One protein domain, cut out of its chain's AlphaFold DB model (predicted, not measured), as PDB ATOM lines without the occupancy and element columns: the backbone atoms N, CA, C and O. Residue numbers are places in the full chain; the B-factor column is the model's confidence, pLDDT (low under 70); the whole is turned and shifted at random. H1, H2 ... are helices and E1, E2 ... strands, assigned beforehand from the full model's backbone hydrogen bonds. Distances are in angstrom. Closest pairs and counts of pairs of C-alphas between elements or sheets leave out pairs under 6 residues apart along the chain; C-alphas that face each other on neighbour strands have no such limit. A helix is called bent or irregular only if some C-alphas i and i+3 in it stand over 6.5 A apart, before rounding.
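AT A GLANCE: This is residues 3 to 115, 165 to 204 and 221 to 252 of the 253 residues of an uncharacterized protein of Thiocapsa marina 5811 (UniProt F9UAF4). A twisted sheet of six strands runs through the domain and curls round the long helix H4 on one face, while H2 and H3 cover parts of the opposite face, in three layers. H1 packs on H2, and the short helix H5 sits at one end of the sheet, which it only grazes. The printed part has 185 residues with five named helices and six named strands, in the order H1 H2 H3 E1 E2 E3 H4 E4 H5 E5 E6, and its class is mixed, helices and strands. The sheet runs E1 E2 E3 E4 E6 E5 and is itself mixed, with parallel and antiparallel neighbours. The whole is compact and rounded, with a radius of gyration of the C-alphas of 15.6 A and spans of 40 by 39 by 35 A.

HOW THE PARTS SIT: In the sheet, E3, residues 100 to 109, and E4, residues 184 to 193, are parallel at 29 degrees, with N 105 and O 186 2.8 A apart, within hydrogen-bond range. E6, residues 242 to 251, is parallel to E4 at 17 degrees, with N 187 and O 244 at 2.9 A. The edge strand E5, residues 228 to 233, forms a hairpin with E6, antiparallel at 165 degrees, with N 230 and O 245 at 2.8 A. On the other side of E3 is E2, residues 87 to 97, antiparallel at 145 degrees, with N 93 and O 104 at 2.8 A. The other edge strand, E1, residues 68 to 77, is antiparallel to E2 at 163 degrees, with N 72 and O 92 at 2.8 A. E1, E2 and E3 form a meander, each strand the antiparallel neighbour of the one before, with hairpins E1 and E2, and E2 and E3. E1 bends by 95 degrees at residue 74, and E2 by 77 degrees at residue 90. H4, residues 165 to 180, is on the sheet, which curls round it; its closest C-alphas to E3 are Ala 173 and Ala 105, 5.5 A apart. On the opposite face H3, residues 51 to 58, lies over E6 at a height over the sheet of 8.2 A, only just slantwise to the strands, at 31 degrees to E6 on the local plane. H2, residues 33 to 45, is on the same face as H3; its closest C-alphas to E3 are those of Ser 33 and Lys 109, 5.0 A apart. H2 and H3 are near each other, with 5 pairs of C-alphas within 10 A. H1, residues 13 to 19, touches H2, the C-alphas of Leu 13 and Ala 38 being closest at 6.5 A; they run opposite ways at a steep tilt of 69 degrees, only just short of about perpendicular. H5, residues 199 to 204, only grazes the sheet with its residues 199 to 202. In H1, H3, H4 and H5 every O i to N i+4 pair is within hydrogen-bond range; in H2 6 of 9 are.

IN THESE COORDINATES: From first to last C-alpha E6 measures 29.4 A, E3 28.4 A, E4 28.2 A, E2 26.2 A, H4 22.3 A, E1 21.2 A and H2 19.1 A. H2 is irregular, with C-alphas 41 and 44 8.3 A apart. H1 begins with C-alpha 13 at (-15.812, 19.282, -39.597), H4 with C-alpha 165 at (-30.629, 25.949, -19.339), and E6 ends with C-alpha 251 at (-11.610, 35.368, -29.694).

THE WHOLE: The two C-alphas farthest apart, those of Gln 8 and Glu 221, are 43.5 A apart. Residues 116 to 164 are not printed, with 6.3 A between C-alphas 115 and 165; nor are residues 205 to 220, with 15.5 A between C-alphas 204 and 221. Of the links that are printed whole, H1 to H2 is long, with 13 residues. The mean pLDDT of the printed part is 95.5, and no printed residue is under 70.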
ATOM      1  N   ILE A   3     -12.488  12.039 -30.561       97.25
ATOM      2  CA  ILE A   3     -13.849  12.552 -30.638       97.25
ATOM      3  C   ILE A   3     -14.632  11.531 -31.452       97.25
ATOM      4  O   ILE A   3     -14.204  11.153 -32.546       97.25
ATOM      5  N   ALA A   4     -15.737  11.031 -30.913       96.94
ATOM      6  CA  ALA A   4     -16.534  10.020 -31.587       96.94
ATOM      7  C   ALA A   4     -18.016  10.123 -31.225       96.94
ATOM      8  O   ALA A   4     -18.380  10.502 -30.116       96.94
ATOM      9  N   LYS A   5     -18.882   9.715 -32.153       96.00
ATOM     10  CA  LYS A   5     -20.323   9.587 -31.923       96.00
ATOM     11  C   LYS A   5     -20.804   8.235 -32.421       96.00
ATOM     12  O   LYS A   5     -20.531   7.863 -33.555       96.00
ATOM     13  N   ALA A   6     -21.503   7.484 -31.567       92.88
ATOM     14  CA  ALA A   6     -22.040   6.158 -31.907       92.88
ATOM     15  C   ALA A   6     -20.997   5.206 -32.544       92.88
ATOM     16  O   ALA A   6     -21.292   4.476 -33.488       92.88
ATOM     17  N   GLY A   7     -19.758   5.240 -32.039       91.81
ATOM     18  CA  GLY A   7     -18.641   4.431 -32.541       91.81
ATOM     19  C   GLY A   7     -17.952   4.971 -33.801       91.81
ATOM     20  O   GLY A   7     -16.937   4.412 -34.204       91.81
ATOM     21  N   GLN A   8     -18.447   6.056 -34.403       96.00
ATOM     22  CA  GLN A   8     -17.808   6.719 -35.540       96.00
ATOM     23  C   GLN A   8     -16.835   7.784 -35.047       96.00
ATOM     24  O   GLN A   8     -17.227   8.690 -34.311       96.00
ATOM     25  N   ARG A   9     -15.567   7.675 -35.450       96.00
ATOM     26  CA  ARG A   9     -14.547   8.686 -35.159       96.00
ATOM     27  C   ARG A   9     -14.833   9.955 -35.961       96.00
ATOM     28  O   ARG A   9     -15.110   9.883 -37.152       96.00
ATOM     29  N   ILE A  10     -14.700  11.102 -35.309       96.88
ATOM     30  CA  ILE A  10     -14.861  12.434 -35.888       96.88
ATOM     31  C   ILE A  10     -13.475  13.080 -35.934       96.88
ATOM     32  O   ILE A  10     -12.880  13.348 -34.891       96.88
ATOM     33  N   ALA A  11     -12.928  13.270 -37.137       95.25
ATOM     34  CA  ALA A  11     -11.590  13.835 -37.345       95.25
ATOM     35  C   ALA A  11     -11.609  15.135 -38.169       95.25
ATOM     36  O   ALA A  11     -10.579  15.787 -38.329       95.25
ATOM     37  N   SER A  12     -12.774  15.522 -38.685       96.25
ATOM     38  CA  SER A  12     -12.971  16.718 -39.494       96.25
ATOM     39  C   SER A  12     -14.337  17.354 -39.231       96.25
ATOM     40  O   SER A  12     -15.239  16.725 -38.675       96.25
ATOM     41  N   LEU A  13     -14.511  18.608 -39.662       97.25
ATOM     42  CA  LEU A  13     -15.812  19.282 -39.597       97.25
ATOM     43  C   LEU A  13     -16.878  18.553 -40.426       97.25
ATOM     44  O   LEU A  13     -18.032  18.526 -40.018       97.25
ATOM     45  N   ALA A  14     -16.488  17.940 -41.548       96.56
ATOM     46  CA  ALA A  14     -17.392  17.138 -42.365       96.56
ATOM     47  C   ALA A  14     -17.869  15.888 -41.609       96.56
ATOM     48  O   ALA A  14     -19.062  15.599 -41.612       96.56
ATOM     49  N   ASP A  15     -16.969  15.200 -40.892       96.69
ATOM     50  CA  ASP A  15     -17.357  14.069 -40.038       96.69
ATOM     51  C   ASP A  15     -18.301  14.521 -38.920       96.69
ATOM     52  O   ASP A  15     -19.274  13.839 -38.610       96.69
ATOM     53  N   TRP A  16     -18.028  15.675 -38.304       97.50
ATOM     54  CA  TRP A  16     -18.871  16.201 -37.235       97.50
ATOM     55  C   TRP A  16     -20.273  16.519 -37.754       97.50
ATOM     56  O   TRP A  16     -21.256  16.082 -37.164       97.50
ATOM     57  N   GLU A  17     -20.375  17.210 -38.888       96.44
ATOM     58  CA  GLU A  17     -21.651  17.509 -39.543       96.44
ATOM     59  C   GLU A  17     -22.404  16.234 -39.954       96.44
ATOM     60  O   GLU A  17     -23.628  16.177 -39.861       96.44
ATOM     61  N   GLN A  18     -21.690  15.185 -40.363       96.00
ATOM     62  CA  GLN A  18     -22.298  13.922 -40.766       96.00
ATOM     63  C   GLN A  18     -22.782  13.079 -39.576       96.00
ATOM     64  O   GLN A  18     -23.886  12.534 -39.615       96.00
ATOM     65  N   TYR A  19     -21.958  12.926 -38.536       96.12
ATOM     66  CA  TYR A  19     -22.193  11.958 -37.457       96.12
ATOM     67  C   TYR A  19     -22.770  12.574 -36.184       96.12
ATOM     68  O   TYR A  19     -23.418  11.872 -35.405       96.12
ATOM     69  N   ALA A  20     -22.553  13.867 -35.962       95.56
ATOM     70  CA  ALA A  20     -23.076  14.602 -34.819       95.56
ATOM     71  C   ALA A  20     -23.534  16.025 -35.197       95.56
ATOM     72  O   ALA A  20     -23.080  16.997 -34.587       95.56
ATOM     73  N   PRO A  21     -24.423  16.175 -36.201       93.81
ATOM     74  CA  PRO A  21     -24.939  17.483 -36.566       93.81
ATOM     75  C   PRO A  21     -25.718  18.106 -35.405       93.81
ATOM     76  O   PRO A  21     -26.380  17.383 -34.647       93.81
ATOM     77  N   PRO A  22     -25.756  19.445 -35.324       91.81
ATOM     78  CA  PRO A  22     -26.668  20.112 -34.416       91.81
ATOM     79  C   PRO A  22     -28.109  19.726 -34.753       91.81
ATOM     80  O   PRO A  22     -28.459  19.455 -35.904       91.81
ATOM     81  N   LYS A  23     -28.993  19.802 -33.754       87.19
ATOM     82  CA  LYS A  23     -30.421  19.447 -33.888       87.19
ATOM     83  C   LYS A  23     -31.131  20.088 -35.091       87.19
ATOM     84  O   LYS A  23     -32.122  19.551 -35.580       87.19
ATOM     85  N   SER A  24     -30.663  21.250 -35.543       89.38
ATOM     86  CA  SER A  24     -31.130  21.872 -36.779       89.38
ATOM     87  C   SER A  24     -29.942  22.214 -37.681       89.38
ATOM     88  O   SER A  24     -29.059  22.942 -37.223       89.38
ATOM     89  N   PRO A  25     -29.945  21.807 -38.969       88.38
ATOM     90  CA  PRO A  25     -28.868  22.125 -39.913       88.38
ATOM     91  C   PRO A  25     -28.588  23.627 -40.040       88.38
ATOM     92  O   PRO A  25     -27.453  24.044 -40.230       88.38
ATOM     93  N   ARG A  26     -29.612  24.470 -39.842       91.19
ATOM     94  CA  ARG A  26     -29.479  25.938 -39.866       91.19
ATOM     95  C   ARG A  26     -28.581  26.503 -38.759       91.19
ATOM     96  O   ARG A  26     -28.284  27.690 -38.781       91.19
ATOM     97  N   HIS A  27     -28.236  25.703 -37.749       90.88
ATOM     98  CA  HIS A  27     -27.321  26.103 -36.679       90.88
ATOM     99  C   HIS A  27     -25.852  25.846 -37.054       90.88
ATOM    100  O   HIS A  27     -24.962  26.388 -36.403       90.88
ATOM    101  N   TRP A  28     -25.585  25.062 -38.106       96.25
ATOM    102  CA  TRP A  28     -24.237  24.771 -38.592       96.25
ATOM    103  C   TRP A  28     -23.711  25.900 -39.488       96.25
ATOM    104  O   TRP A  28     -23.627  25.789 -40.710       96.25
ATOM    105  N   VAL A  29     -23.412  27.040 -38.871       96.12
ATOM    106  CA  VAL A  29     -23.046  28.284 -39.563       96.12
ATOM    107  C   VAL A  29     -21.721  28.801 -39.016       96.12
ATOM    108  O   VAL A  29     -21.485  28.747 -37.811       96.12
ATOM    109  N   ASP A  30     -20.855  29.305 -39.897       96.62
ATOM    110  CA  ASP A  30     -19.602  29.937 -39.475       96.62
ATOM    111  C   ASP A  30     -19.872  31.140 -38.564       96.62
ATOM    112  O   ASP A  30     -20.811  31.913 -38.767       96.62
ATOM    113  N   GLY A  31     -19.054  31.281 -37.526       95.69
ATOM    114  CA  GLY A  31     -19.216  32.305 -36.504       95.69
ATOM    115  C   GLY A  31     -20.291  31.994 -35.456       95.69
ATOM    116  O   GLY A  31     -20.556  32.850 -34.609       95.69
ATOM    117  N   ARG A  32     -20.922  30.807 -35.496       96.50
ATOM    118  CA  ARG A  32     -21.940  30.350 -34.531       96.50
ATOM    119  C   ARG A  32     -21.465  29.135 -33.734       96.50
ATOM    120  O   ARG A  32     -20.698  28.310 -34.225       96.50
ATOM    121  N   SER A  33     -21.969  29.021 -32.506       96.50
ATOM    122  CA  SER A  33     -21.484  28.103 -31.464       96.50
ATOM    123  C   SER A  33     -21.284  26.664 -31.927       96.50
ATOM    124  O   SER A  33     -20.208  26.121 -31.707       96.50
ATOM    125  N   ALA A  34     -22.268  26.067 -32.607       96.75
ATOM    126  CA  ALA A  34     -22.206  24.663 -33.025       96.75
ATOM    127  C   ALA A  34     -21.011  24.351 -33.945       96.75
ATOM    128  O   ALA A  34     -20.353  23.324 -33.786       96.75
ATOM    129  N   LYS A  35     -20.698  25.239 -34.896       97.56
ATOM    130  CA  LYS A  35     -19.574  25.030 -35.820       97.56
ATOM    131  C   LYS A  35     -18.245  25.455 -35.198       97.56
ATOM    132  O   LYS A  35     -17.231  24.796 -35.423       97.56
ATOM    133  N   GLU A  36     -18.244  26.514 -34.388       98.19
ATOM    134  CA  GLU A  36     -17.028  26.978 -33.710       98.19
ATOM    135  C   GLU A  36     -16.542  26.002 -32.633       98.19
ATOM    136  O   GLU A  36     -15.340  25.762 -32.543       98.19
ATOM    137  N   VAL A  37     -17.444  25.353 -31.885       98.12
ATOM    138  CA  VAL A  37     -17.045  24.304 -30.935       98.12
ATOM    139  C   VAL A  37     -16.452  23.104 -31.662       98.12
ATOM    140  O   VAL A  37     -15.383  22.635 -31.283       98.12
ATOM    141  N   ALA A  38     -17.061  22.663 -32.764       98.00
ATOM    142  CA  ALA A  38     -16.496  21.592 -33.571       98.00
ATOM    143  C   ALA A  38     -15.092  21.960 -34.073       98.00
ATOM    144  O   ALA A  38     -14.161  21.170 -33.939       98.00
ATOM    145  N   ARG A  39     -14.912  23.187 -34.582       97.62
ATOM    146  CA  ARG A  39     -13.617  23.680 -35.068       97.62
ATOM    147  C   ARG A  39     -12.570  23.730 -33.957       97.62
ATOM    148  O   ARG A  39     -11.458  23.259 -34.173       97.62
ATOM    149  N   ALA A  40     -12.917  24.273 -32.794       98.00
ATOM    150  CA  ALA A  40     -11.992  24.423 -31.677       98.00
ATOM    151  C   ALA A  40     -11.524  23.076 -31.122       98.00
ATOM    152  O   ALA A  40     -10.340  22.892 -30.864       98.00
ATOM    153  N   TRP A  41     -12.437  22.117 -30.972       97.94
ATOM    154  CA  TRP A  41     -12.108  20.802 -30.422       97.94
ATOM    155  C   TRP A  41     -11.459  19.861 -31.443       97.94
ATOM    156  O   TRP A  41     -10.778  18.921 -31.046       97.94
ATOM    157  N   LEU A  42     -11.628  20.110 -32.746       97.38
ATOM    158  CA  LEU A  42     -10.914  19.403 -33.818       97.38
ATOM    159  C   LEU A  42      -9.546  20.006 -34.153       97.38
ATOM    160  O   LEU A  42      -8.783  19.403 -34.914       97.38
ATOM    161  N   GLU A  43      -9.217  21.174 -33.605       94.56
ATOM    162  CA  GLU A  43      -7.897  21.775 -33.760       94.56
ATOM    163  C   GLU A  43      -6.797  20.803 -33.298       94.56
ATOM    164  O   GLU A  43      -6.988  19.975 -32.405       94.56
ATOM    165  N   GLY A  44      -5.652  20.819 -33.985       87.62
ATOM    166  CA  GLY A  44      -4.591  19.837 -33.749       87.62
ATOM    167  C   GLY A  44      -4.961  18.399 -34.144       87.62
ATOM    168  O   GLY A  44      -4.228  17.482 -33.798       87.62
ATOM    169  N   GLY A  45      -6.066  18.178 -34.867       88.62
ATOM    170  CA  GLY A  45      -6.525  16.853 -35.303       88.62
ATOM    171  C   GLY A  45      -7.420  16.128 -34.293       88.62
ATOM    172  O   GLY A  45      -7.565  14.906 -34.378       88.62
ATOM    173  N   GLY A  46      -7.990  16.852 -33.321       88.56
ATOM    174  CA  GLY A  46      -8.891  16.287 -32.308       88.56
ATOM    175  C   GLY A  46      -8.196  15.393 -31.278       88.56
ATOM    176  O   GLY A  46      -8.831  14.526 -30.679       88.56
ATOM    177  N   ILE A  47      -6.881  15.567 -31.103       88.75
ATOM    178  CA  ILE A  47      -6.068  14.843 -30.111       88.75
ATOM    179  C   ILE A  47      -5.737  15.702 -28.886       88.75
ATOM    180  O   ILE A  47      -5.511  15.168 -27.804       88.75
ATOM    181  N   THR A  48      -5.762  17.026 -29.027       91.56
ATOM    182  CA  THR A  48      -5.521  17.991 -27.950       91.56
ATOM    183  C   THR A  48      -6.798  18.751 -27.633       91.56
ATOM    184  O   THR A  48      -7.504  19.166 -28.549       91.56
ATOM    185  N   MET A  49      -7.086  18.964 -26.348       95.12
ATOM    186  CA  MET A  49      -8.148  19.894 -25.959       95.12
ATOM    187  C   MET A  49      -7.787  21.330 -26.382       95.12
ATOM    188  O   MET A  49      -6.596  21.646 -26.480       95.12
ATOM    189  N   PRO A  50      -8.782  22.217 -26.569       97.31
ATOM    190  CA  PRO A  50      -8.534  23.638 -26.789       97.31
ATOM    191  C   PRO A  50      -7.611  24.237 -25.714       97.31
ATOM    192  O   PRO A  50      -7.757  23.936 -24.524       97.31
ATOM    193  N   GLN A  51      -6.667  25.092 -26.116       96.31
ATOM    194  CA  GLN A  51      -5.643  25.639 -25.217       96.31
ATOM    195  C   GLN A  51      -6.250  26.411 -24.040       96.31
ATOM    196  O   GLN A  51      -5.778  26.292 -22.914       96.31
ATOM    197  N   GLU A  52      -7.311  27.173 -24.281       97.94
ATOM    198  CA  GLU A  52      -8.049  27.923 -23.270       97.94
ATOM    199  C   GLU A  52      -8.684  27.012 -22.205       97.94
ATOM    200  O   GLU A  52      -8.726  27.373 -21.030       97.94
ATOM    201  N   VAL A  53      -9.101  25.798 -22.586       98.12
ATOM    202  CA  VAL A  53      -9.624  24.789 -21.653       98.12
ATOM    203  C   VAL A  53      -8.485  24.200 -20.825       98.12
ATOM    204  O   VAL A  53      -8.605  24.104 -19.606       98.12
ATOM    205  N   LEU A  54      -7.361  23.856 -21.462       96.50
ATOM    206  CA  LEU A  54      -6.169  23.358 -20.766       96.50
ATOM    207  C   LEU A  54      -5.617  24.390 -19.773       96.50
ATOM    208  O   LEU A  54      -5.294  24.036 -18.641       96.50
ATOM    209  N   ALA A  55      -5.558  25.663 -20.172       96.62
ATOM    210  CA  ALA A  55      -5.114  26.759 -19.320       96.62
ATOM    211  C   ALA A  55      -6.009  26.889 -18.078       96.62
ATOM    212  O   ALA A  55      -5.496  26.870 -16.960       96.62
ATOM    213  N   MET A  56      -7.334  26.915 -18.266       97.56
ATOM    214  CA  MET A  56      -8.311  26.948 -17.173       97.56
ATOM    215  C   MET A  56      -8.139  25.765 -16.205       97.56
ATOM    216  O   MET A  56      -8.121  25.965 -14.992       97.56
ATOM    217  N   LEU A  57      -7.987  24.540 -16.724       97.31
ATOM    218  CA  LEU A  57      -7.776  23.345 -15.897       97.31
ATOM    219  C   LEU A  57      -6.478  23.450 -15.088       97.31
ATOM    220  O   LEU A  57      -6.506  23.283 -13.872       97.31
ATOM    221  N   SER A  58      -5.363  23.799 -15.735       94.69
ATOM    222  CA  SER A  58      -4.062  23.942 -15.067       94.69
ATOM    223  C   SER A  58      -4.023  25.064 -14.019       94.69
ATOM    224  O   SER A  58      -3.203  25.028 -13.104       94.69
ATOM    225  N   GLY A  59      -4.919  26.050 -14.132       93.00
ATOM    226  CA  GLY A  59      -5.053  27.144 -13.175       93.00
ATOM    227  C   GLY A  59      -5.775  26.770 -11.878       93.00
ATOM    228  O   GLY A  59      -5.776  27.571 -10.944       93.00
ATOM    229  N   HIS A  60      -6.392  25.586 -11.786       95.75
ATOM    230  CA  HIS A  60      -7.229  25.215 -10.648       95.75
ATOM    231  C   HIS A  60      -6.657  24.005  -9.876       95.75
ATOM    232  O   HIS A  60      -6.504  22.929 -10.445       95.75
ATOM    233  N   PRO A  61      -6.447  24.090  -8.544       95.75
ATOM    234  CA  PRO A  61      -5.698  23.095  -7.751       95.75
ATOM    235  C   PRO A  61      -6.374  21.721  -7.606       95.75
ATOM    236  O   PRO A  61      -5.833  20.815  -6.975       95.75
ATOM    237  N   ARG A  62      -7.593  21.571  -8.132       96.56
ATOM    238  CA  ARG A  62      -8.337  20.301  -8.174       96.56
ATOM    239  C   ARG A  62      -8.155  19.544  -9.489       96.56
ATOM    240  O   ARG A  62      -8.804  18.515  -9.653       96.56
ATOM    241  N   PHE A  63      -7.321  20.047 -10.397       97.19
ATOM    242  CA  PHE A  63      -7.017  19.440 -11.688       97.19
ATOM    243  C   PHE A  63      -5.507  19.460 -11.920       97.19
ATOM    244  O   PHE A  63      -4.807  20.343 -11.426       97.19
ATOM    245  N   ASP A  64      -5.014  18.458 -12.636       94.75
ATOM    246  CA  ASP A  64      -3.598  18.311 -12.981       94.75
ATOM    247  C   ASP A  64      -3.441  18.053 -14.490       94.75
ATOM    248  O   ASP A  64      -4.410  18.101 -15.255       94.75
ATOM    249  N   GLY A  65      -2.213  17.783 -14.929       92.56
ATOM    250  CA  GLY A  65      -1.891  17.392 -16.290       92.56
ATOM    251  C   GLY A  65      -2.779  16.255 -16.802       92.56
ATOM    252  O   GLY A  65      -2.958  15.220 -16.155       92.56
ATOM    253  N   LEU A  66      -3.316  16.461 -18.002       94.38
ATOM    254  CA  LEU A  66      -4.202  15.523 -18.673       94.38
ATOM    255  C   LEU A  66      -3.461  14.229 -19.041       94.38
ATOM    256  O   LEU A  66      -2.477  14.266 -19.780       94.38
ATOM    257  N   LEU A  67      -3.964  13.085 -18.576       95.50
ATOM    258  CA  LEU A  67      -3.437  11.757 -18.907       95.50
ATOM    259  C   LEU A  67      -4.154  11.160 -20.122       95.50
ATOM    260  O   LEU A  67      -3.525  10.658 -21.054       95.50
ATOM    261  N   SER A  68      -5.482  11.241 -20.127       95.75
ATOM    262  CA  SER A  68      -6.332  10.784 -21.223       95.75
ATOM    263  C   SER A  68      -7.604  11.603 -21.296       95.75
ATOM    264  O   SER A  68      -8.050  12.178 -20.308       95.75
ATOM    265  N   TRP A  69      -8.200  11.638 -22.484       97.06
ATOM    266  CA  TRP A  69      -9.560  12.115 -22.664       97.06
ATOM    267  C   TRP A  69     -10.206  11.489 -23.889       97.06
ATOM    268  O   TRP A  69      -9.506  11.116 -24.831       97.06
ATOM    269  N   ASP A  70     -11.527  11.428 -23.893       97.12
ATOM    270  CA  ASP A  70     -12.352  11.153 -25.063       97.12
ATOM    271  C   ASP A  70     -13.591  12.046 -25.014       97.12
ATOM    272  O   ASP A  70     -14.005  12.491 -23.938       97.12
ATOM    273  N   ALA A  71     -14.177  12.331 -26.175       97.75
ATOM    274  CA  ALA A  71     -15.326  13.214 -26.257       97.75
ATOM    275  C   ALA A  71     -16.436  12.700 -27.171       97.75
ATOM    276  O   ALA A  71     -16.194  12.101 -28.219       97.75
ATOM    277  N   GLU A  72     -17.667  12.990 -26.767       97.69
ATOM    278  CA  GLU A  72     -18.889  12.685 -27.495       97.69
ATOM    279  C   GLU A  72     -19.661  13.986 -27.762       97.69
ATOM    280  O   GLU A  72     -20.195  14.584 -26.823       97.69
ATOM    281  N   PRO A  73     -19.742  14.445 -29.021       97.50
ATOM    282  CA  PRO A  73     -20.573  15.592 -29.376       97.50
ATOM    283  C   PRO A  73     -22.067  15.301 -29.215       97.50
ATOM    284  O   PRO A  73     -22.491  14.145 -29.318       97.50
ATOM    285  N   GLU A  74     -22.887  16.335 -29.007       96.12
ATOM    286  CA  GLU A  74     -24.357  16.226 -28.919       96.12
ATOM    287  C   GLU A  74     -24.801  15.139 -27.910       96.12
ATOM    288  O   GLU A  74     -25.655  14.277 -28.174       96.12
ATOM    289  N   ALA A  75     -24.120  15.084 -26.763       96.25
ATOM    290  CA  ALA A  75     -24.276  14.033 -25.768       96.25
ATOM    291  C   ALA A  75     -25.566  14.206 -24.962       96.25
ATOM    292  O   ALA A  75     -25.888  15.286 -24.469       96.25
ATOM    293  N   ARG A  76     -26.306  13.112 -24.776       96.00
ATOM    294  CA  ARG A  76     -27.619  13.121 -24.119       96.00
ATOM    295  C   ARG A  76     -27.484  12.785 -22.634       96.00
ATOM    296  O   ARG A  76     -27.432  11.618 -22.257       96.00
ATOM    297  N   LEU A  77     -27.490  13.810 -21.791       96.69
ATOM    298  CA  LEU A  77     -27.318  13.725 -20.342       96.69
ATOM    299  C   LEU A  77     -28.681  13.683 -19.638       96.69
ATOM    300  O   LEU A  77     -29.375  14.691 -19.475       96.69
ATOM    301  N   ARG A  78     -29.102  12.487 -19.224       96.31
ATOM    302  CA  ARG A  78     -30.339  12.307 -18.453       96.31
ATOM    303  C   ARG A  78     -30.072  12.525 -16.961       96.31
ATOM    304  O   ARG A  78     -29.216  11.853 -16.392       96.31
ATOM    305  N   PHE A  79     -30.850  13.414 -16.343       95.44
ATOM    306  CA  PHE A  79     -30.763  13.741 -14.912       95.44
ATOM    307  C   PHE A  79     -32.047  13.434 -14.120       95.44
ATOM    308  O   PHE A  79     -32.052  13.554 -12.900       95.44
ATOM    309  N   ASP A  80     -33.129  13.023 -14.791       94.19
ATOM    310  CA  ASP A  80     -34.372  12.581 -14.154       94.19
ATOM    311  C   ASP A  80     -35.020  11.394 -14.887       94.19
ATOM    312  O   ASP A  80     -34.651  11.031 -16.012       94.19
ATOM    313  N   ALA A  81     -35.999  10.780 -14.221       93.06
ATOM    314  CA  ALA A  81     -36.756   9.641 -14.735       93.06
ATOM    315  C   ALA A  81     -37.961  10.049 -15.602       93.06
ATOM    316  O   ALA A  81     -38.686   9.183 -16.092       93.06
ATOM    317  N   PHE A  82     -38.214  11.347 -15.792       91.88
ATOM    318  CA  PHE A  82     -39.392  11.787 -16.526       91.88
ATOM    319  C   PHE A  82     -39.221  11.540 -18.036       91.88
ATOM    320  O   PHE A  82     -38.122  11.696 -18.591       91.88
ATOM    321  N   PRO A  83     -40.313  11.188 -18.742       87.19
ATOM    322  CA  PRO A  83     -40.277  11.020 -20.186       87.19
ATOM    323  C   PRO A  83     -39.931  12.339 -20.892       87.19
ATOM    324  O   PRO A  83     -40.082  13.436 -20.343       87.19
ATOM    325  N   GLY A  84     -39.469  12.221 -22.134       84.75
ATOM    326  CA  GLY A  84     -39.080  13.349 -22.975       84.75
ATOM    327  C   GLY A  84     -37.577  13.437 -23.228       84.75
ATOM    328  O   GLY A  84     -36.792  12.547 -22.866       84.75
ATOM    329  N   GLU A  85     -37.205  14.516 -23.910       85.12
ATOM    330  CA  GLU A  85     -35.831  14.785 -24.311       85.12
ATOM    331  C   GLU A  85     -34.952  15.044 -23.071       85.12
ATOM    332  O   GLU A  85     -35.327  15.858 -22.223       85.12
ATOM    333  N   PRO A  86     -33.823  14.326 -22.919       91.50
ATOM    334  CA  PRO A  86     -32.831  14.629 -21.892       91.50
ATOM    335  C   PRO A  86     -32.117  15.949 -22.217       91.50
ATOM    336  O   PRO A  86     -32.336  16.547 -23.268       91.50
ATOM    337  N   ARG A  87     -31.225  16.402 -21.333       93.69
ATOM    338  CA  ARG A  87     -30.357  17.535 -21.657       93.69
ATOM    339  C   ARG A  87     -29.345  17.108 -22.720       93.69
ATOM    340  O   ARG A  87     -28.574  16.193 -22.467       93.69
ATOM    341  N   ASN A  88     -29.314  17.768 -23.872       94.06
ATOM    342  CA  ASN A  88     -28.266  17.548 -24.876       94.06
ATOM    343  C   ASN A  88     -27.125  18.529 -24.611       94.06
ATOM    344  O   ASN A  88     -27.383  19.718 -24.700       94.06
ATOM    345  N   SER A  89     -25.931  18.072 -24.242       96.19
ATOM    346  CA  SER A  89     -24.721  18.904 -24.147       96.19
ATOM    347  C   SER A  89     -24.057  18.992 -25.518       96.19
ATOM    348  O   SER A  89     -24.003  17.971 -26.205       96.19
ATOM    349  N   ASP A  90     -23.504  20.148 -25.888       97.25
ATOM    350  CA  ASP A  90     -22.836  20.309 -27.192       97.25
ATOM    351  C   ASP A  90     -21.634  19.364 -27.324       97.25
ATOM    352  O   ASP A  90     -21.416  18.753 -28.371       97.25
ATOM    353  N   LEU A  91     -20.893  19.176 -26.230       98.12
ATOM    354  CA  LEU A  91     -19.829  18.183 -26.131       98.12
ATOM    355  C   LEU A  91     -19.744  17.629 -24.708       98.12
ATOM    356  O   LEU A  91     -19.727  18.383 -23.736       98.12
ATOM    357  N   LEU A  92     -19.671  16.308 -24.577       98.38
ATOM    358  CA  LEU A  92     -19.287  15.645 -23.338       98.38
ATOM    359  C   LEU A  92     -17.846  15.186 -23.449       98.38
ATOM    360  O   LEU A  92     -17.505  14.506 -24.408       98.38
ATOM    361  N   VAL A  93     -17.031  15.491 -22.452       98.31
ATOM    362  CA  VAL A  93     -15.639  15.060 -22.383       98.31
ATOM    363  C   VAL A  93     -15.442  14.244 -21.123       98.31
ATOM    364  O   VAL A  93     -15.854  14.656 -20.040       98.31
ATOM    365  N   ILE A  94     -14.811  13.088 -21.260       97.88
ATOM    366  CA  ILE A  94     -14.396  12.236 -20.149       97.88
ATOM    367  C   ILE A  94     -12.885  12.291 -20.144       97.88
ATOM    368  O   ILE A  94     -12.273  12.021 -21.173       97.88
ATOM    369  N   ALA A  95     -12.301  12.674 -19.020       97.56
ATOM    370  CA  ALA A  95     -10.879  12.906 -18.899       97.56
ATOM    371  C   ALA A  95     -10.333  12.287 -17.615       97.56
ATOM    372  O   ALA A  95     -11.060  12.116 -16.638       97.56
ATOM    373  N   ASP A  96      -9.041  11.990 -17.620       97.12
ATOM    374  CA  ASP A  96      -8.308  11.503 -16.460       97.12
ATOM    375  C   ASP A  96      -7.086  12.384 -16.220       97.12
ATOM    376  O   ASP A  96      -6.398  12.799 -17.156       97.12
ATOM    377  N   ASP A  97      -6.814  12.644 -14.948       97.06
ATOM    378  CA  ASP A  97      -5.580  13.251 -14.457       97.06
ATOM    379  C   ASP A  97      -5.053  12.456 -13.243       97.06
ATOM    380  O   ASP A  97      -5.557  11.374 -12.919       97.06
ATOM    381  N   SER A  98      -4.040  12.977 -12.548       96.62
ATOM    382  CA  SER A  98      -3.452  12.326 -11.367       96.62
ATOM    383  C   SER A  98      -4.413  12.186 -10.172       96.62
ATOM    384  O   SER A  98      -4.191  11.338  -9.305       96.62
ATOM    385  N   PHE A  99      -5.507  12.955 -10.130       96.19
ATOM    386  CA  PHE A  99      -6.562  12.855  -9.118       96.19
ATOM    387  C   PHE A  99      -7.698  11.896  -9.530       96.19
ATOM    388  O   PHE A  99      -8.629  11.676  -8.750       96.19
ATOM    389  N   GLY A 100      -7.637  11.316 -10.735       96.44
ATOM    390  CA  GLY A 100      -8.572  10.313 -11.251       96.44
ATOM    391  C   GLY A 100      -9.513  10.832 -12.350       96.44
ATOM    392  O   GLY A 100      -9.247  11.868 -12.961       96.44
ATOM    393  N   PRO A 101     -10.645  10.151 -12.606       97.00
ATOM    394  CA  PRO A 101     -11.554  10.527 -13.680       97.00
ATOM    395  C   PRO A 101     -12.376  11.771 -13.333       97.00
ATOM    396  O   PRO A 101     -12.898  11.921 -12.221       97.00
ATOM    397  N   TYR A 102     -12.567  12.628 -14.328       98.12
ATOM    398  CA  TYR A 102     -13.462  13.773 -14.293       98.12
ATOM    399  C   TYR A 102     -14.176  13.950 -15.633       98.12
ATOM    400  O   TYR A 102     -13.844  13.334 -16.646       98.12
ATOM    401  N   LEU A 103     -15.222  14.766 -15.621       97.94
ATOM    402  CA  LEU A 103     -16.086  14.976 -16.774       97.94
ATOM    403  C   LEU A 103     -16.266  16.464 -17.046       97.94
ATOM    404  O   LEU A 103     -16.429  17.232 -16.104       97.94
ATOM    405  N   LEU A 104     -16.300  16.860 -18.318       98.50
ATOM    406  CA  LEU A 104     -16.710  18.195 -18.747       98.50
ATOM    407  C   LEU A 104     -17.979  18.076 -19.593       98.50
ATOM    408  O   LEU A 104     -17.973  17.456 -20.652       98.50
ATOM    409  N   ALA A 105     -19.065  18.687 -19.134       98.56
ATOM    410  CA  ALA A 105     -20.240  18.961 -19.947       98.56
ATOM    411  C   ALA A 105     -20.078  20.365 -20.535       98.56
ATOM    412  O   ALA A 105     -20.235  21.367 -19.831       98.56
ATOM    413  N   VAL A 106     -19.702  20.426 -21.807       98.62
ATOM    414  CA  VAL A 106     -19.441  21.670 -22.527       98.62
ATOM    415  C   VAL A 106     -20.742  22.191 -23.121       98.62
ATOM    416  O   VAL A 106     -21.474  21.458 -23.795       98.62
ATOM    417  N   GLU A 107     -20.992  23.469 -22.872       98.12
ATOM    418  CA  GLU A 107     -21.996  24.288 -23.528       98.12
ATOM    419  C   GLU A 107     -21.284  25.369 -24.346       98.12
ATOM    420  O   GLU A 107     -20.656  26.281 -23.803       98.12
ATOM    421  N   ALA A 108     -21.380  25.261 -25.662       97.75
ATOM    422  CA  ALA A 108     -20.870  26.242 -26.592       97.75
ATOM    423  C   ALA A 108     -21.818  27.440 -26.658       97.75
ATOM    424  O   ALA A 108     -23.036  27.288 -26.736       97.75
ATOM    425  N   LYS A 109     -21.260  28.650 -26.668       97.50
ATOM    426  CA  LYS A 109     -22.029  29.882 -26.868       97.50
ATOM    427  C   LYS A 109     -21.340  30.784 -27.872       97.50
ATOM    428  O   LYS A 109     -20.141  30.989 -27.783       97.50
ATOM    429  N   ALA A 110     -22.089  31.329 -28.822       96.94
ATOM    430  CA  ALA A 110     -21.652  32.502 -29.559       96.94
ATOM    431  C   ALA A 110     -22.223  33.715 -28.820       96.94
ATOM    432  O   ALA A 110     -21.665  34.139 -27.817       96.94
ATOM    433  N   ASP A 111     -23.393  34.208 -29.217       96.38
ATOM    434  CA  ASP A 111     -24.074  35.340 -28.571       96.38
ATOM    435  C   ASP A 111     -25.550  35.057 -28.223       96.38
ATOM    436  O   ASP A 111     -26.289  35.949 -27.788       96.38
ATOM    437  N   GLU A 112     -26.001  33.818 -28.418       95.44
ATOM    438  CA  GLU A 112     -27.317  33.341 -28.019       95.44
ATOM    439  C   GLU A 112     -27.456  33.298 -26.494       95.44
ATOM    440  O   GLU A 112     -26.491  33.061 -25.766       95.44
ATOM    441  N   THR A 113     -28.670  33.517 -25.984       96.12
ATOM    442  CA  THR A 113     -28.932  33.410 -24.542       96.12
ATOM    443  C   THR A 113     -28.812  31.965 -24.060       96.12
ATOM    444  O   THR A 113     -28.851  31.008 -24.836       96.12
ATOM    445  N   TYR A 114     -28.794  31.782 -22.740       97.06
ATOM    446  CA  TYR A 114     -29.088  30.493 -22.096       97.06
ATOM    447  C   TYR A 114     -30.593  30.142 -22.118       97.06
ATOM    448  O   TYR A 114     -31.101  29.503 -21.197       97.06
ATOM    449  N   GLY A 115     -31.327  30.618 -23.126       95.88
ATOM    450  CA  GLY A 115     -32.766  30.416 -23.271       95.88
ATOM    451  C   GLY A 115     -33.620  31.135 -22.222       95.88
ATOM    452  O   GLY A 115     -33.271  32.207 -21.714       95.88
ATOM    453  N   GLN A 165     -31.669  26.744 -18.694       97.94
ATOM    454  CA  GLN A 165     -30.629  25.949 -19.339       97.94
ATOM    455  C   GLN A 165     -29.431  25.685 -18.411       97.94
ATOM    456  O   GLN A 165     -28.902  24.574 -18.422       97.94
ATOM    457  N   LEU A 166     -29.047  26.644 -17.559       98.38
ATOM    458  CA  LEU A 166     -27.933  26.481 -16.615       98.38
ATOM    459  C   LEU A 166     -28.229  25.404 -15.557       98.38
ATOM    460  O   LEU A 166     -27.343  24.617 -15.219       98.38
ATOM    461  N   PHE A 167     -29.486  25.291 -15.112       98.44
ATOM    462  CA  PHE A 167     -29.917  24.219 -14.208       98.44
ATOM    463  C   PHE A 167     -29.775  22.853 -14.861       98.44
ATOM    464  O   PHE A 167     -29.163  21.948 -14.299       98.44
ATOM    465  N   THR A 168     -30.331  22.702 -16.064       98.12
ATOM    466  CA  THR A 168     -30.287  21.416 -16.773       98.12
ATOM    467  C   THR A 168     -28.863  21.024 -17.161       98.12
ATOM    468  O   THR A 168     -28.541  19.840 -17.111       98.12
ATOM    469  N   ALA A 169     -27.999  21.992 -17.494       98.38
ATOM    470  CA  ALA A 169     -26.579  21.765 -17.761       98.38
ATOM    471  C   ALA A 169     -25.861  21.186 -16.531       98.38
ATOM    472  O   ALA A 169     -25.256  20.119 -16.618       98.38
ATOM    473  N   CYS A 170     -25.998  21.838 -15.372       98.50
ATOM    474  CA  CYS A 170     -25.365  21.387 -14.130       98.50
ATOM    475  C   CYS A 170     -25.925  20.041 -13.651       98.50
ATOM    476  O   CYS A 170     -25.162  19.150 -13.287       98.50
ATOM    477  N   ALA A 171     -27.250  19.861 -13.686       98.19
ATOM    478  CA  ALA A 171     -27.885  18.602 -13.302       98.19
ATOM    479  C   ALA A 171     -27.484  17.448 -14.234       98.19
ATOM    480  O   ALA A 171     -27.239  16.340 -13.761       98.19
ATOM    481  N   GLY A 172     -27.373  17.709 -15.541       98.19
ATOM    482  CA  GLY A 172     -26.858  16.754 -16.520       98.19
ATOM    483  C   GLY A 172     -25.415  16.343 -16.225       98.19
ATOM    484  O   GLY A 172     -25.134  15.149 -16.173       98.19
ATOM    485  N   ALA A 173     -24.531  17.311 -15.963       98.44
ATOM    486  CA  ALA A 173     -23.132  17.058 -15.611       98.44
ATOM    487  C   ALA A 173     -22.997  16.221 -14.325       98.44
ATOM    488  O   ALA A 173     -22.294  15.211 -14.317       98.44
ATOM    489  N   LEU A 174     -23.724  16.594 -13.265       98.25
ATOM    490  CA  LEU A 174     -23.762  15.868 -11.991       98.25
ATOM    491  C   LEU A 174     -24.245  14.424 -12.164       98.25
ATOM    492  O   LEU A 174     -23.590  13.487 -11.708       98.25
ATOM    493  N   ALA A 175     -25.384  14.242 -12.837       97.81
ATOM    494  CA  ALA A 175     -25.975  12.927 -13.042       97.81
ATOM    495  C   ALA A 175     -25.078  12.021 -13.896       97.81
ATOM    496  O   ALA A 175     -24.970  10.824 -13.624       97.81
ATOM    497  N   GLU A 176     -24.425  12.579 -14.919       98.06
ATOM    498  CA  GLU A 176     -23.496  11.839 -15.773       98.06
ATOM    499  C   GLU A 176     -22.239  11.415 -15.012       98.06
ATOM    500  O   GLU A 176     -21.876  10.237 -15.045       98.06
ATOM    501  N   ALA A 177     -21.612  12.340 -14.280       98.00
ATOM    502  CA  ALA A 177     -20.437  12.052 -13.467       98.00
ATOM    503  C   ALA A 177     -20.741  10.991 -12.402       98.00
ATOM    504  O   ALA A 177     -20.002  10.017 -12.272       98.00
ATOM    505  N   HIS A 178     -21.886  11.100 -11.723       97.19
ATOM    506  CA  HIS A 178     -22.328  10.093 -10.763       97.19
ATOM    507  C   HIS A 178     -22.502   8.711 -11.409       97.19
ATOM    508  O   HIS A 178     -21.999   7.715 -10.888       97.19
ATOM    509  N   ARG A 179     -23.152   8.639 -12.580       96.62
ATOM    510  CA  ARG A 179     -23.360   7.374 -13.305       96.62
ATOM    511  C   ARG A 179     -22.043   6.723 -13.729       96.62
ATOM    512  O   ARG A 179     -21.936   5.499 -13.717       96.62
ATOM    513  N   ARG A 180     -21.050   7.541 -14.079       95.62
ATOM    514  CA  ARG A 180     -19.700   7.112 -14.474       95.62
ATOM    515  C   ARG A 180     -18.748   6.913 -13.298       95.62
ATOM    516  O   ARG A 180     -17.637   6.444 -13.511       95.62
ATOM    517  N   ARG A 181     -19.188   7.210 -12.068       95.69
ATOM    518  CA  ARG A 181     -18.366   7.180 -10.847       95.69
ATOM    519  C   ARG A 181     -17.158   8.128 -10.916       95.69
ATOM    520  O   ARG A 181     -16.124   7.856 -10.315       95.69
ATOM    521  N   SER A 182     -17.302   9.242 -11.628       96.06
ATOM    522  CA  SER A 182     -16.334  10.339 -11.639       96.06
ATOM    523  C   SER A 182     -16.591  11.246 -10.439       96.06
ATOM    524  O   SER A 182     -17.705  11.734 -10.254       96.06
ATOM    525  N   ALA A 183     -15.559  11.494  -9.633       96.69
ATOM    526  CA  ALA A 183     -15.679  12.313  -8.425       96.69
ATOM    527  C   ALA A 183     -15.753  13.820  -8.721       96.69
ATOM    528  O   ALA A 183     -16.078  14.606  -7.835       96.69
ATOM    529  N   ARG A 184     -15.441  14.237  -9.953       98.31
ATOM    530  CA  ARG A 184     -15.400  15.641 -10.375       98.31
ATOM    531  C   ARG A 184     -16.163  15.822 -11.681       98.31
ATOM    532  O   ARG A 184     -16.010  15.034 -12.615       98.31
ATOM    533  N   ALA A 185     -16.964  16.875 -11.746       98.50
ATOM    534  CA  ALA A 185     -17.719  17.278 -12.922       98.50
ATOM    535  C   ALA A 185     -17.521  18.770 -13.174       98.50
ATOM    536  O   ALA A 185     -17.535  19.561 -12.239       98.50
ATOM    537  N   ILE A 186     -17.397  19.167 -14.432       98.75
ATOM    538  CA  ILE A 186     -17.306  20.559 -14.857       98.75
ATOM    539  C   ILE A 186     -18.486  20.843 -15.782       98.75
ATOM    540  O   ILE A 186     -18.663  20.155 -16.786       98.75
ATOM    541  N   MET A 187     -19.286  21.863 -15.477       98.56
ATOM    542  CA  MET A 187     -20.136  22.515 -16.473       98.56
ATOM    543  C   MET A 187     -19.325  23.663 -17.075       98.56
ATOM    544  O   MET A 187     -19.017  24.633 -16.382       98.56
ATOM    545  N   LEU A 188     -18.910  23.513 -18.330       98.75
ATOM    546  CA  LEU A 188     -18.029  24.459 -19.005       98.75
ATOM    547  C   LEU A 188     -18.817  25.262 -20.031       98.75
ATOM    548  O   LEU A 188     -19.336  24.690 -20.985       98.75
ATOM    549  N   VAL A 189     -18.833  26.584 -19.892       98.56
ATOM    550  CA  VAL A 189     -19.241  27.475 -20.979       98.56
ATOM    551  C   VAL A 189     -18.022  27.772 -21.846       98.56
ATOM    552  O   VAL A 189     -17.053  28.360 -21.369       98.56
ATOM    553  N   HIS A 190     -18.073  27.381 -23.117       98.56
ATOM    554  CA  HIS A 190     -17.068  27.741 -24.112       98.56
ATOM    555  C   HIS A 190     -17.658  28.813 -25.035       98.56
ATOM    556  O   HIS A 190     -18.461  28.517 -25.921       98.56
ATOM    557  N   GLU A 191     -17.294  30.069 -24.789       98.44
ATOM    558  CA  GLU A 191     -17.797  31.223 -25.532       98.44
ATOM    559  C   GLU A 191     -16.904  31.559 -26.739       98.44
ATOM    560  O   GLU A 191     -15.683  31.622 -26.626       98.44
ATOM    561  N   PHE A 192     -17.510  31.815 -27.895       98.31
ATOM    562  CA  PHE A 192     -16.832  32.178 -29.136       98.31
ATOM    563  C   PHE A 192     -17.190  33.610 -29.519       98.31
ATOM    564  O   PHE A 192     -18.351  33.919 -29.796       98.31
ATOM    565  N   ILE A 193     -16.184  34.480 -29.558       98.06
ATOM    566  CA  ILE A 193     -16.322  35.881 -29.967       98.06
ATOM    567  C   ILE A 193     -15.912  35.960 -31.431       98.06
ATOM    568  O   ILE A 193     -14.766  35.671 -31.768       98.06
ATOM    569  N   THR A 194     -16.838  36.314 -32.315       97.62
ATOM    570  CA  THR A 194     -16.616  36.296 -33.767       97.62
ATOM    571  C   THR A 194     -17.110  37.597 -34.393       97.62
ATOM    572  O   THR A 194     -17.774  38.411 -33.752       97.62
ATOM    573  N   SER A 195     -16.839  37.808 -35.680       96.94
ATOM    574  CA  SER A 195     -17.406  38.948 -36.413       96.94
ATOM    575  C   SER A 195     -18.944  38.917 -36.510       96.94
ATOM    576  O   SER A 195     -19.552  39.934 -36.838       96.94
ATOM    577  N   ALA A 196     -19.582  37.780 -36.206       95.75
ATOM    578  CA  ALA A 196     -21.034  37.603 -36.216       95.75
ATOM    579  C   ALA A 196     -21.698  37.762 -34.832       95.75
ATOM    580  O   ALA A 196     -22.921  37.581 -34.725       95.75
ATOM    581  N   THR A 197     -20.925  38.064 -33.781       97.19
ATOM    582  CA  THR A 197     -21.416  38.180 -32.399       97.19
ATOM    583  C   THR A 197     -21.487  39.625 -31.902       97.19
ATOM    584  O   THR A 197     -21.161  40.577 -32.610       97.19
ATOM    585  N   SER A 198     -22.005  39.808 -30.684       97.69
ATOM    586  CA  SER A 198     -22.247  41.118 -30.081       97.69
ATOM    587  C   SER A 198     -21.734  41.171 -28.647       97.69
ATOM    588  O   SER A 198     -22.220  40.439 -27.784       97.69
ATOM    589  N   ASP A 199     -20.840  42.123 -28.375       97.00
ATOM    590  CA  ASP A 199     -20.254  42.362 -27.046       97.00
ATOM    591  C   ASP A 199     -21.330  42.623 -25.971       97.00
ATOM    592  O   ASP A 199     -21.225  42.150 -24.841       97.00
ATOM    593  N   VAL A 200     -22.436  43.287 -26.333       97.81
ATOM    594  CA  VAL A 200     -23.578  43.520 -25.425       97.81
ATOM    595  C   VAL A 200     -24.262  42.208 -25.030       97.81
ATOM    596  O   VAL A 200     -24.655  42.022 -23.876       97.81
ATOM    597  N   LYS A 201     -24.414  41.274 -25.973       97.88
ATOM    598  CA  LYS A 201     -25.027  39.971 -25.688       97.88
ATOM    599  C   LYS A 201     -24.086  39.065 -24.894       97.88
ATOM    600  O   LYS A 201     -24.566  38.393 -23.983       97.88
ATOM    601  N   HIS A 202     -22.781  39.109 -25.167       97.12
ATOM    602  CA  HIS A 202     -21.763  38.442 -24.348       97.12
ATOM    603  C   HIS A 202     -21.807  38.941 -22.897       97.12
ATOM    604  O   HIS A 202     -21.908  38.147 -21.963       97.12
ATOM    605  N   ALA A 203     -21.866  40.262 -22.692       96.56
ATOM    606  CA  ALA A 203     -21.994  40.852 -21.360       96.56
ATOM    607  C   ALA A 203     -23.272  40.393 -20.631       96.56
ATOM    608  O   ALA A 203     -23.235  40.089 -19.435       96.56
ATOM    609  N   ARG A 204     -24.401  40.278 -21.346       96.94
ATOM    610  CA  ARG A 204     -25.645  39.722 -20.790       96.94
ATOM    611  C   ARG A 204     -25.476  38.259 -20.378       96.94
ATOM    612  O   ARG A 204     -25.869  37.907 -19.270       96.94
ATOM    613  N   GLU A 221     -21.993  38.290  -4.464       71.31
ATOM    614  CA  GLU A 221     -21.608  38.346  -5.873       71.31
ATOM    615  C   GLU A 221     -20.409  37.419  -6.135       71.31
ATOM    616  O   GLU A 221     -19.338  37.574  -5.551       71.31
ATOM    617  N   THR A 222     -20.624  36.404  -6.974       74.31
ATOM    618  CA  THR A 222     -19.574  35.480  -7.407       74.31
ATOM    619  C   THR A 222     -19.069  35.981  -8.751       74.31
ATOM    620  O   THR A 222     -19.813  35.980  -9.736       74.31
ATOM    621  N   LEU A 223     -17.825  36.451  -8.780       77.25
ATOM    622  CA  LEU A 223     -17.146  36.792 -10.023       77.25
ATOM    623  C   LEU A 223     -16.618  35.506 -10.658       77.25
ATOM    624  O   LEU A 223     -16.072  34.645  -9.975       77.25
ATOM    625  N   LEU A 224     -16.835  35.372 -11.960       86.44
ATOM    626  CA  LEU A 224     -16.221  34.344 -12.789       86.44
ATOM    627  C   LEU A 224     -15.676  35.062 -14.019       86.44
ATOM    628  O   LEU A 224     -16.460  35.595 -14.812       86.44
ATOM    629  N   HIS A 225     -14.354  35.112 -14.132       88.50
ATOM    630  CA  HIS A 225     -13.664  35.643 -15.299       88.50
ATOM    631  C   HIS A 225     -13.418  34.542 -16.338       88.50
ATOM    632  O   HIS A 225     -13.556  33.348 -16.066       88.50
ATOM    633  N   ASP A 226     -13.071  34.951 -17.556       91.38
ATOM    634  CA  ASP A 226     -12.689  34.007 -18.602       91.38
ATOM    635  C   ASP A 226     -11.400  33.282 -18.211       91.38
ATOM    636  O   ASP A 226     -10.425  33.907 -17.800       91.38
ATOM    637  N   GLY A 227     -11.400  31.958 -18.355       94.69
ATOM    638  CA  GLY A 227     -10.296  31.095 -17.943       94.69
ATOM    639  C   GLY A 227     -10.374  30.624 -16.491       94.69
ATOM    640  O   GLY A 227      -9.449  29.956 -16.037       94.69
ATOM    641  N   GLU A 228     -11.451  30.927 -15.761       94.50
ATOM    642  CA  GLU A 228     -11.613  30.515 -14.365       94.50
ATOM    643  C   GLU A 228     -12.586  29.340 -14.186       94.50
ATOM    644  O   GLU A 228     -13.486  29.092 -14.995       94.50
ATOM    645  N   LEU A 229     -12.416  28.639 -13.062       95.25
ATOM    646  CA  LEU A 229     -13.316  27.610 -12.544       95.25
ATOM    647  C   LEU A 229     -13.782  28.008 -11.145       95.25
ATOM    648  O   LEU A 229     -12.970  28.307 -10.274       95.25
ATOM    649  N   GLN A 230     -15.091  27.956 -10.919       95.56
ATOM    650  CA  GLN A 230     -15.710  28.162  -9.612       95.56
ATOM    651  C   GLN A 230     -16.192  26.827  -9.045       95.56
ATOM    652  O   GLN A 230     -16.825  26.039  -9.751       95.56
ATOM    653  N   GLY A 231     -15.912  26.578  -7.767       94.06
ATOM    654  CA  GLY A 231     -16.243  25.336  -7.069       94.06
ATOM    655  C   GLY A 231     -15.171  24.950  -6.038       94.06
ATOM    656  O   GLY A 231     -14.281  25.749  -5.751       94.06
ATOM    657  N   PRO A 232     -15.239  23.736  -5.468       96.19
ATOM    658  CA  PRO A 232     -16.262  22.724  -5.715       96.19
ATOM    659  C   PRO A 232     -17.613  23.087  -5.081       96.19
ATOM    660  O   PRO A 232     -17.697  23.549  -3.943       96.19
ATOM    661  N   PHE A 233     -18.695  22.812  -5.802       96.50
ATOM    662  CA  PHE A 233     -20.057  22.786  -5.282       96.50
ATOM    663  C   PHE A 233     -20.479  21.332  -5.077       96.50
ATOM    664  O   PHE A 233     -20.395  20.520  -5.994       96.50
ATOM    665  N   VAL A 234     -20.959  21.008  -3.880       95.94
ATOM    666  CA  VAL A 234     -21.457  19.668  -3.547       95.94
ATOM    667  C   VAL A 234     -22.950  19.750  -3.274       95.94
ATOM    668  O   VAL A 234     -23.408  20.639  -2.549       95.94
ATOM    669  N   PHE A 235     -23.703  18.813  -3.848       94.94
ATOM    670  CA  PHE A 235     -25.154  18.725  -3.703       94.94
ATOM    671  C   PHE A 235     -25.525  17.370  -3.088       94.94
ATOM    672  O   PHE A 235     -25.049  16.353  -3.590       94.94
ATOM    673  N   PRO A 236     -26.367  17.307  -2.036       89.62
ATOM    674  CA  PRO A 236     -26.601  16.070  -1.283       89.62
ATOM    675  C   PRO A 236     -27.014  14.841  -2.112       89.62
ATOM    676  O   PRO A 236     -26.462  13.770  -1.857       89.62
ATOM    677  N   PRO A 237     -27.892  14.944  -3.138       91.00
ATOM    678  CA  PRO A 237     -28.227  13.794  -3.989       91.00
ATOM    679  C   PRO A 237     -27.027  13.210  -4.754       91.00
ATOM    680  O   PRO A 237     -27.075  12.064  -5.190       91.00
ATOM    681  N   TYR A 238     -25.948  13.985  -4.890       94.62
ATOM    682  CA  TYR A 238     -24.703  13.633  -5.566       94.62
ATOM    683  C   TYR A 238     -23.488  13.915  -4.669       94.62
ATOM    684  O   TYR A 238     -22.477  14.419  -5.141       94.62
ATOM    685  N   ALA A 239     -23.569  13.604  -3.369       89.75
ATOM    686  CA  ALA A 239     -22.539  13.974  -2.386       89.75
ATOM    687  C   ALA A 239     -21.110  13.479  -2.708       89.75
ATOM    688  O   ALA A 239     -20.145  14.021  -2.181       89.75
ATOM    689  N   GLY A 240     -20.968  12.462  -3.567       94.06
ATOM    690  CA  GLY A 240     -19.677  11.964  -4.057       94.06
ATOM    691  C   GLY A 240     -19.136  12.667  -5.308       94.06
ATOM    692  O   GLY A 240     -18.145  12.197  -5.859       94.06
ATOM    693  N   VAL A 241     -19.792  13.729  -5.791       97.94
ATOM    694  CA  VAL A 241     -19.393  14.482  -6.987       97.94
ATOM    695  C   VAL A 241     -19.189  15.955  -6.634       97.94
ATOM    696  O   VAL A 241     -20.112  16.642  -6.196       97.94
ATOM    697  N   GLU A 242     -17.982  16.450  -6.877       98.06
ATOM    698  CA  GLU A 242     -17.641  17.870  -6.857       98.06
ATOM    699  C   GLU A 242     -18.006  18.501  -8.207       98.06
ATOM    700  O   GLU A 242     -17.429  18.145  -9.237       98.06
ATOM    701  N   LEU A 243     -18.957  19.440  -8.223       98.44
ATOM    702  CA  LEU A 243     -19.269  20.232  -9.413       98.44
ATOM    703  C   LEU A 243     -18.419  21.501  -9.452       98.44
ATOM    704  O   LEU A 243     -18.391  22.270  -8.495       98.44
ATOM    705  N   PHE A 244     -17.833  21.772 -10.605       98.38
ATOM    706  CA  PHE A 244     -17.220  23.041 -10.949       98.38
ATOM    707  C   PHE A 244     -17.994  23.678 -12.099       98.38
ATOM    708  O   PHE A 244     -18.569  22.987 -12.942       98.38
ATOM    709  N   VAL A 245     -18.009  25.004 -12.142       98.31
ATOM    710  CA  VAL A 245     -18.559  25.766 -13.263       98.31
ATOM    711  C   VAL A 245     -17.471  26.679 -13.791       98.31
ATOM    712  O   VAL A 245     -16.937  27.493 -13.040       98.31
ATOM    713  N   GLY A 246     -17.136  26.522 -15.065       97.56
ATOM    714  CA  GLY A 246     -16.085  27.290 -15.719       97.56
ATOM    715  C   GLY A 246     -16.602  28.061 -16.918       97.56
ATOM    716  O   GLY A 246     -17.613  27.694 -17.523       97.56
ATOM    717  N   LYS A 247     -15.880  29.123 -17.273       97.88
ATOM    718  CA  LYS A 247     -16.082  29.858 -18.520       97.88
ATOM    719  C   LYS A 247     -14.733  30.064 -19.187       97.88
ATOM    720  O   LYS A 247     -13.805  30.557 -18.559       97.88
ATOM    721  N   VAL A 248     -14.645  29.730 -20.466       98.38
ATOM    722  CA  VAL A 248     -13.520  30.093 -21.332       98.38
ATOM    723  C   VAL A 248     -14.051  30.849 -22.536       98.38
ATOM    724  O   VAL A 248     -15.197  30.643 -22.944       98.38
ATOM    725  N   ALA A 249     -13.220  31.717 -23.101       97.75
ATOM    726  CA  ALA A 249     -13.549  32.456 -24.306       97.75
ATOM    727  C   ALA A 249     -12.462  32.262 -25.364       97.75
ATOM    728  O   ALA A 249     -11.269  32.322 -25.060       97.75
ATOM    729  N   ARG A 250     -12.884  32.087 -26.615       97.88
ATOM    730  CA  ARG A 250     -12.018  32.100 -27.791       97.88
ATOM    731  C   ARG A 250     -12.385  33.293 -28.660       97.88
ATOM    732  O   ARG A 250     -13.501  33.383 -29.173       97.88
ATOM    733  N   ASN A 251     -11.438  34.211 -28.827       97.06
ATOM    734  CA  ASN A 251     -11.610  35.368 -29.694       97.06
ATOM    735  C   ASN A 251     -11.125  35.052 -31.115       97.06
ATOM    736  O   ASN A 251      -9.960  34.727 -31.318       97.06
ATOM    737  N   LEU A 252     -12.049  35.125 -32.070       95.44
ATOM    738  CA  LEU A 252     -11.866  34.860 -33.499       95.44
ATOM    739  C   LEU A 252     -12.108  36.120 -34.353       95.44
ATOM    740  O   LEU A 252     -12.175  36.019 -35.579       95.44
TER     741      LEU A 252